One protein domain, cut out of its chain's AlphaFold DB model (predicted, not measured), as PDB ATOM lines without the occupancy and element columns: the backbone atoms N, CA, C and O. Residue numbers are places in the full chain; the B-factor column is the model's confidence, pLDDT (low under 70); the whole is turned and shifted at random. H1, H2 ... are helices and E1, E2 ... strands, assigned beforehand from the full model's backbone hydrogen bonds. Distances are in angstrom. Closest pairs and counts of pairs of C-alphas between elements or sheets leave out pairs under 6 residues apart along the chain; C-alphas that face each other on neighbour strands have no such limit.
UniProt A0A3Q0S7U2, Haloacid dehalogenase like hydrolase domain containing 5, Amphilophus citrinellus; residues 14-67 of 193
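AT A GLANCE: This is residues 14 to 67 of the 193 residues of the protein "Haloacid dehalogenase like hydrolase domain containing 5" of Amphilophus citrinellus (UniProt A0A3Q0S7U2). With little regular structure, the domain is a small ribbon of two parallel strands, E1 and E2, with one helix, H1, running back alongside it, nearer to E1, and a long loop, residues 43 to 60, returning to E2. The 54 printed residues hold E1, H1 and E2 in that order; the class is mixed, with only 21 residues in named elements. It is only just compact, close to loose, with a radius of gyration of the C-alphas of 11.7 A and spans of 32 by 23 by 18 A.

HOW THE PARTS SIT: E1, residues 21 to 24, and E2, residues 61 to 64, are parallel neighbours at 8 degrees; N 23 and O 62 are within hydrogen-bond range at 2.8 A, as are N 64 and O 23 at 2.8 A. With H1, residues 30 to 42, they form a strand-helix-strand unit, two parallel strands joined through a helix, with a right-handed crossover. The closest C-alphas of E1 and H1 are those of Ile 21 and Leu 37, 7.7 A apart. In H1 every O i to N i+4 pair is within hydrogen-bond range.

IN THESE COORDINATES: E1 begins at C-alpha 21 (28.922, -6.107, -35.931) and spans 9.9 A; H1 spans 17.8 A; E2 spans 9.6 A and ends at C-alpha 64 (28.460, -10.097, -45.950).

THE WHOLE: The farthest C-alphas, Thr 14 and Asp 67, are 36.8 A apart. The printed part has no cut; the link from H1 to E2 is long, 18 residues. Confidence is under 70 at 21 residues, among them 52 to 58.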
ATOM      1  N   THR A  14      38.216  -3.192 -18.467       50.84
ATOM      2  CA  THR A  14      37.611  -2.162 -19.302       50.84
ATOM      3  C   THR A  14      36.428  -2.829 -19.987       50.84
ATOM      4  O   THR A  14      36.615  -3.822 -20.690       50.84
ATOM      5  N   SER A  15      35.215  -2.344 -19.706       62.31
ATOM      6  CA  SER A  15      33.983  -2.801 -20.355       62.31
ATOM      7  C   SER A  15      34.231  -2.854 -21.863       62.31
ATOM      8  O   SER A  15      34.586  -1.840 -22.460       62.31
ATOM      9  N   CYS A  16      34.138  -4.049 -22.446       64.56
ATOM     10  CA  CYS A  16      34.275  -4.220 -23.884       64.56
ATOM     11  C   CYS A  16      33.025  -3.621 -24.531       64.56
ATOM     12  O   CYS A  16      31.913  -4.002 -24.165       64.56
ATOM     13  N   VAL A  17      33.210  -2.662 -25.435       75.75
ATOM     14  CA  VAL A  17      32.123  -2.052 -26.202       75.75
ATOM     15  C   VAL A  17      32.306  -2.476 -27.651       75.75
ATOM     16  O   VAL A  17      33.329  -2.164 -28.261       75.75
ATOM     17  N   ALA A  18      31.344  -3.217 -28.193       73.19
ATOM     18  CA  ALA A  18      31.279  -3.471 -29.623       73.19
ATOM     19  C   ALA A  18      30.857  -2.180 -30.333       73.19
ATOM     20  O   ALA A  18      29.847  -1.586 -29.980       73.19
ATOM     21  N   ILE A  19      31.643  -1.759 -31.321       71.62
ATOM     22  CA  ILE A  19      31.397  -0.539 -32.109       71.62
ATOM     23  C   ILE A  19      30.842  -0.841 -33.506       71.62
ATOM     24  O   ILE A  19      30.425   0.063 -34.213       71.62
ATOM     25  N   ALA A  20      30.865  -2.111 -33.910       70.75
ATOM     26  CA  ALA A  20      30.313  -2.615 -35.159       70.75
ATOM     27  C   ALA A  20      30.103  -4.128 -35.048       70.75
ATOM     28  O   ALA A  20      30.812  -4.807 -34.298       70.75
ATOM     29  N   ILE A  21      29.159  -4.665 -35.819       74.00
ATOM     30  CA  ILE A  21      28.922  -6.107 -35.931       74.00
ATOM     31  C   ILE A  21      29.189  -6.526 -37.373       74.00
ATOM     32  O   ILE A  21      28.619  -5.948 -38.290       74.00
ATOM     33  N   ILE A  22      30.043  -7.531 -37.578       76.12
ATOM     34  CA  ILE A  22      30.375  -8.046 -38.911       76.12
ATOM     35  C   ILE A  22      29.957  -9.514 -39.000       76.12
ATOM     36  O   ILE A  22      30.451 -10.352 -38.243       76.12
ATOM     37  N   LEU A  23      29.060  -9.828 -39.931       70.19
ATOM     38  CA  LEU A  23      28.638 -11.187 -40.253       70.19
ATOM     39  C   LEU A  23      29.361 -11.634 -41.524       70.19
ATOM     40  O   LEU A  23      29.136 -11.080 -42.596       70.19
ATOM     41  N   PHE A  24      30.232 -12.636 -41.403       66.38
ATOM     42  CA  PHE A  24      30.889 -13.269 -42.547       66.38
ATOM     43  C   PHE A  24      30.162 -14.562 -42.916       66.38
ATOM     44  O   PHE A  24      30.344 -15.578 -42.240       66.38
ATOM     45  N   GLY A  25      29.396 -14.535 -44.007       62.66
ATOM     46  CA  GLY A  25      28.698 -15.705 -44.529       62.66
ATOM     47  C   GLY A  25      27.539 -16.182 -43.651       62.66
ATOM     48  O   GLY A  25      27.169 -15.555 -42.654       62.66
ATOM     49  N   GLU A  26      26.983 -17.341 -44.006       58.34
ATOM     50  CA  GLU A  26      25.847 -17.913 -43.290       58.34
ATOM     51  C   GLU A  26      26.211 -18.358 -41.857       58.34
ATOM     52  O   GLU A  26      27.135 -19.160 -41.645       58.34
ATOM     53  N   PRO A  27      25.467 -17.899 -40.837       58.78
ATOM     54  CA  PRO A  27      25.684 -18.321 -39.462       58.78
ATOM     55  C   PRO A  27      25.294 -19.794 -39.248       58.78
ATOM     56  O   PRO A  27      24.130 -20.175 -39.347       58.78
ATOM     57  N   VAL A  28      26.246 -20.637 -38.833       64.00
ATOM     58  CA  VAL A  28      25.941 -22.001 -38.359       64.00
ATOM     59  C   VAL A  28      25.240 -21.920 -36.995       64.00
ATOM     60  O   VAL A  28      25.879 -21.540 -36.011       64.00
ATOM     61  N   ARG A  29      23.972 -22.361 -36.921       71.75
ATOM     62  CA  ARG A  29      23.043 -22.186 -35.772       71.75
ATOM     63  C   ARG A  29      22.559 -20.740 -35.635       71.75
ATOM     64  O   ARG A  29      22.843 -20.052 -34.651       71.75
ATOM     65  N   TRP A  30      21.848 -20.302 -36.670       72.38
ATOM     66  CA  TRP A  30      21.208 -18.994 -36.815       72.38
ATOM     67  C   TRP A  30      20.560 -18.470 -35.527       72.38
ATOM     68  O   TRP A  30      20.734 -17.304 -35.201       72.38
ATOM     69  N   GLU A  31      19.893 -19.322 -34.753       72.12
ATOM     70  CA  GLU A  31      19.161 -18.931 -33.550       72.12
ATOM     71  C   GLU A  31      20.086 -18.321 -32.494       72.12
ATOM     72  O   GLU A  31      19.761 -17.311 -31.878       72.12
ATOM     73  N   THR A  32      21.272 -18.910 -32.302       74.56
ATOM     74  CA  THR A  32      22.247 -18.409 -31.321       74.56
ATOM     75  C   THR A  32      22.913 -17.129 -31.809       74.56
ATOM     76  O   THR A  32      23.094 -16.196 -31.034       74.56
ATOM     77  N   ASN A  33      23.266 -17.064 -33.093       74.44
ATOM     78  CA  ASN A  33      23.935 -15.890 -33.651       74.44
ATOM     79  C   ASN A  33      22.982 -14.694 -33.738       74.44
ATOM     80  O   ASN A  33      23.397 -13.573 -33.461       74.44
ATOM     81  N   LEU A  34      21.708 -14.937 -34.052       75.38
ATOM     82  CA  LEU A  34      20.668 -13.919 -34.015       75.38
ATOM     83  C   LEU A  34      20.428 -13.428 -32.590       75.38
ATOM     84  O   LEU A  34      20.345 -12.224 -32.385       75.38
ATOM     85  N   GLN A  35      20.351 -14.333 -31.608       79.00
ATOM     86  CA  GLN A  35      20.194 -13.924 -30.213       79.00
ATOM     87  C   GLN A  35      21.360 -13.034 -29.771       79.00
ATOM     88  O   GLN A  35      21.125 -11.960 -29.236       79.00
ATOM     89  N   LEU A  36      22.603 -13.412 -30.086       79.62
ATOM     90  CA  LEU A  36      23.778 -12.589 -29.786       79.62
ATOM     91  C   LEU A  36      23.761 -11.242 -30.523       79.62
ATOM     92  O   LEU A  36      24.123 -10.228 -29.938       79.62
ATOM     93  N   LEU A  37      23.337 -11.216 -31.792       81.00
ATOM     94  CA  LEU A  37      23.171  -9.980 -32.560       81.00
ATOM     95  C   LEU A  37      22.165  -9.050 -31.872       81.00
ATOM     96  O   LEU A  37      22.464  -7.882 -31.648       81.00
ATOM     97  N   ILE A  38      20.996  -9.581 -31.508       79.06
ATOM     98  CA  ILE A  38      19.938  -8.841 -30.816       79.06
ATOM     99  C   ILE A  38      20.443  -8.341 -29.463       79.06
ATOM    100  O   ILE A  38      20.293  -7.160 -29.172       79.06
ATOM    101  N   ASP A  39      21.090  -9.192 -28.667       80.06
ATOM    102  CA  ASP A  39      21.605  -8.824 -27.347       80.06
ATOM    103  C   ASP A  39      22.628  -7.683 -27.452       80.06
ATOM    104  O   ASP A  39      22.571  -6.721 -26.688       80.06
ATOM    105  N   VAL A  40      23.540  -7.735 -28.431       81.12
ATOM    106  CA  VAL A  40      24.538  -6.676 -28.661       81.12
ATOM    107  C   VAL A  40      23.880  -5.382 -29.152       81.12
ATOM    108  O   VAL A  40      24.261  -4.303 -28.697       81.12
ATOM    109  N   LEU A  41      22.878  -5.467 -30.030       78.81
ATOM    110  CA  LEU A  41      22.130  -4.299 -30.509       78.81
ATOM    111  C   LEU A  41      21.321  -3.634 -29.383       78.81
ATOM    112  O   LEU A  41      21.405  -2.423 -29.206       78.81
ATOM    113  N   LEU A  42      20.592  -4.419 -28.581       77.38
ATOM    114  CA  LEU A  42      19.763  -3.930 -27.468       77.38
ATOM    115  C   LEU A  42      20.579  -3.414 -26.274       77.38
ATOM    116  O   LEU A  42      20.037  -2.758 -25.383       77.38
ATOM    117  N   THR A  43      21.874  -3.713 -26.235       78.06
ATOM    118  CA  THR A  43      22.800  -3.219 -25.209       78.06
ATOM    119  C   THR A  43      23.761  -2.154 -25.734       78.06
ATOM    120  O   THR A  43      24.727  -1.818 -25.048       78.06
ATOM    121  N   ASN A  44      23.530  -1.638 -26.947       76.81
ATOM    122  CA  ASN A  44      24.390  -0.649 -27.599       76.81
ATOM    123  C   ASN A  44      25.885  -1.031 -27.526       76.81
ATOM    124  O   ASN A  44      26.750  -0.250 -27.121       76.81
ATOM    125  N   GLY A  45      26.177  -2.302 -27.811       76.06
ATOM    126  CA  GLY A  45      27.536  -2.836 -27.819       76.06
ATOM    127  C   GLY A  45      28.062  -3.332 -26.483       76.06
ATOM    128  O   GLY A  45      29.219  -3.744 -26.420       76.06
ATOM    129  N   ARG A  46      27.258  -3.318 -25.416       80.88
ATOM    130  CA  ARG A  46      27.690  -3.665 -24.055       80.88
ATOM    131  C   ARG A  46      26.922  -4.878 -23.523       80.88
ATOM    132  O   ARG A  46      26.091  -4.715 -22.633       80.88
ATOM    133  N   PRO A  47      27.235  -6.105 -23.977       78.31
ATOM    134  CA  PRO A  47      26.463  -7.304 -23.630       78.31
ATOM    135  C   PRO A  47      26.433  -7.631 -22.124       78.31
ATOM    136  O   PRO A  47      25.587  -8.396 -21.678       78.31
ATOM    137  N   ASP A  48      27.327  -7.036 -21.327       79.50
ATOM    138  CA  ASP A  48      27.347  -7.164 -19.863       79.50
ATOM    139  C   ASP A  48      26.349  -6.224 -19.145       79.50
ATOM    140  O   ASP A  48      26.255  -6.242 -17.915       79.50
ATOM    141  N   CYS A  49      25.647  -5.352 -19.877       73.69
ATOM    142  CA  CYS A  49      24.719  -4.354 -19.338       73.69
ATOM    143  C   CYS A  49      23.252  -4.780 -19.495       73.69
ATOM    144  O   CYS A  49      22.907  -5.656 -20.281       73.69
ATOM    145  N   VAL A  50      22.369  -4.136 -18.726       76.06
ATOM    146  CA  VAL A  50      20.917  -4.304 -18.878       76.06
ATOM    147  C   VAL A  50      20.474  -3.650 -20.187       76.06
ATOM    148  O   VAL A  50      21.038  -2.626 -20.572       76.06
ATOM    149  N   TYR A  51      19.468  -4.230 -20.846       75.31
ATOM    150  CA  TYR A  51      18.879  -3.685 -22.068       75.31
ATOM    151  C   TYR A  51      18.520  -2.207 -21.908       75.31
ATOM    152  O   TYR A  51      17.817  -1.827 -20.965       75.31
ATOM    153  N   GLU A  52      18.972  -1.386 -22.850       65.06
ATOM    154  CA  GLU A  52      18.499  -0.016 -22.965       65.06
ATOM    155  C   GLU A  52      17.251  -0.027 -23.839       65.06
ATOM    156  O   GLU A  52      17.302  -0.383 -25.012       65.06
ATOM    157  N   ALA A  53      16.107   0.360 -23.268       60.94
ATOM    158  CA  ALA A  53      14.846   0.399 -24.009       60.94
ATOM    159  C   ALA A  53      14.891   1.376 -25.202       60.94
ATOM    160  O   ALA A  53      14.106   1.233 -26.128       60.94
ATOM    161  N   HIS A  54      15.817   2.347 -25.177       62.28
ATOM    162  CA  HIS A  54      15.945   3.412 -26.172       62.28
ATOM    163  C   HIS A  54      17.423   3.774 -26.423       62.28
ATOM    164  O   HIS A  54      17.885   4.802 -25.921       62.28
ATOM    165  N   PRO A  55      18.191   2.959 -27.173       63.00
ATOM    166  CA  PRO A  55      19.536   3.325 -27.601       63.00
ATOM    167  C   PRO A  55      19.482   4.619 -28.421       63.00
ATOM    168  O   PRO A  55      18.636   4.777 -29.300       63.00
ATOM    169  N   SER A  56      20.385   5.557 -28.132       59.09
ATOM    170  CA  SER A  56      20.462   6.845 -28.842       59.09
ATOM    171  C   SER A  56      21.062   6.732 -30.250       59.09
ATOM    172  O   SER A  56      20.804   7.597 -31.084       59.09
ATOM    173  N   ALA A  57      21.813   5.660 -30.517       63.84
ATOM    174  CA  ALA A  57      22.390   5.305 -31.810       63.84
ATOM    175  C   ALA A  57      22.311   3.781 -32.003       63.84
ATOM    176  O   ALA A  57      22.376   3.027 -31.028       63.84
ATOM    177  N   GLN A  58      22.144   3.326 -33.244       68.81
ATOM    178  CA  GLN A  58      22.142   1.902 -33.576       68.81
ATOM    179  C   GLN A  58      23.535   1.499 -34.051       68.81
ATOM    180  O   GLN A  58      24.073   2.142 -34.944       68.81
ATOM    181  N   LEU A  59      24.091   0.415 -33.502       70.75
ATOM    182  CA  LEU A  59      25.386  -0.082 -33.963       70.75
ATOM    183  C   LEU A  59      25.344  -0.459 -35.451       70.75
ATOM    184  O   LEU A  59      24.396  -1.135 -35.879       70.75
ATOM    185  N   PRO A  60      26.396  -0.140 -36.220       69.31
ATOM    186  CA  PRO A  60      26.474  -0.527 -37.613       69.31
ATOM    187  C   PRO A  60      26.615  -2.048 -37.710       69.31
ATOM    188  O   PRO A  60      27.454  -2.674 -37.048       69.31
ATOM    189  N   VAL A  61      25.794  -2.653 -38.567       75.31
ATOM    190  CA  VAL A  61      25.848  -4.084 -38.874       75.31
ATOM    191  C   VAL A  61      26.271  -4.258 -40.326       75.31
ATOM    192  O   VAL A  61      25.526  -3.927 -41.247       75.31
ATOM    193  N   LEU A  62      27.462  -4.808 -40.532       70.31
ATOM    194  CA  LEU A  62      27.943  -5.270 -41.825       70.31
ATOM    195  C   LEU A  62      27.595  -6.744 -41.982       70.31
ATOM    196  O   LEU A  62      28.222  -7.600 -41.364       70.31
ATOM    197  N   ALA A  63      26.619  -7.057 -42.823       68.69
ATOM    198  CA  ALA A  63      26.353  -8.431 -43.217       68.69
ATOM    199  C   ALA A  63      26.954  -8.695 -44.600       68.69
ATOM    200  O   ALA A  63      26.595  -8.034 -45.570       68.69
ATOM    201  N   CYS A  64      27.880  -9.648 -44.692       61.00
ATOM    202  CA  CYS A  64      28.460 -10.097 -45.950       61.00
ATOM    203  C   CYS A  64      27.857 -11.455 -46.322       61.00
ATOM    204  O   CYS A  64      28.195 -12.444 -45.673       61.00
ATOM    205  N   ASN A  65      27.033 -11.479 -47.378       63.97
ATOM    206  CA  ASN A  65      26.461 -12.663 -48.034       63.97
ATOM    207  C   ASN A  65      25.694 -13.619 -47.084       63.97
ATOM    208  O   ASN A  65      26.287 -14.437 -46.382       63.97
ATOM    209  N   MET A  66      24.358 -13.533 -47.090       51.53
ATOM    210  CA  MET A  66      23.462 -14.519 -46.457       51.53
ATOM    211  C   MET A  66      22.595 -15.232 -47.507       51.53
ATOM    212  O   MET A  66      21.393 -15.417 -47.301       51.53
ATOM    213  N   ASP A  67      23.165 -15.594 -48.656       53.47
ATOM    214  CA  ASP A  67      22.413 -16.333 -49.668       53.47
ATOM    215  C   ASP A  67      22.047 -17.736 -49.167       53.47
ATOM    216  O   ASP A  67      22.896 -18.620 -49.088       53.47
TER     217      ASP A  67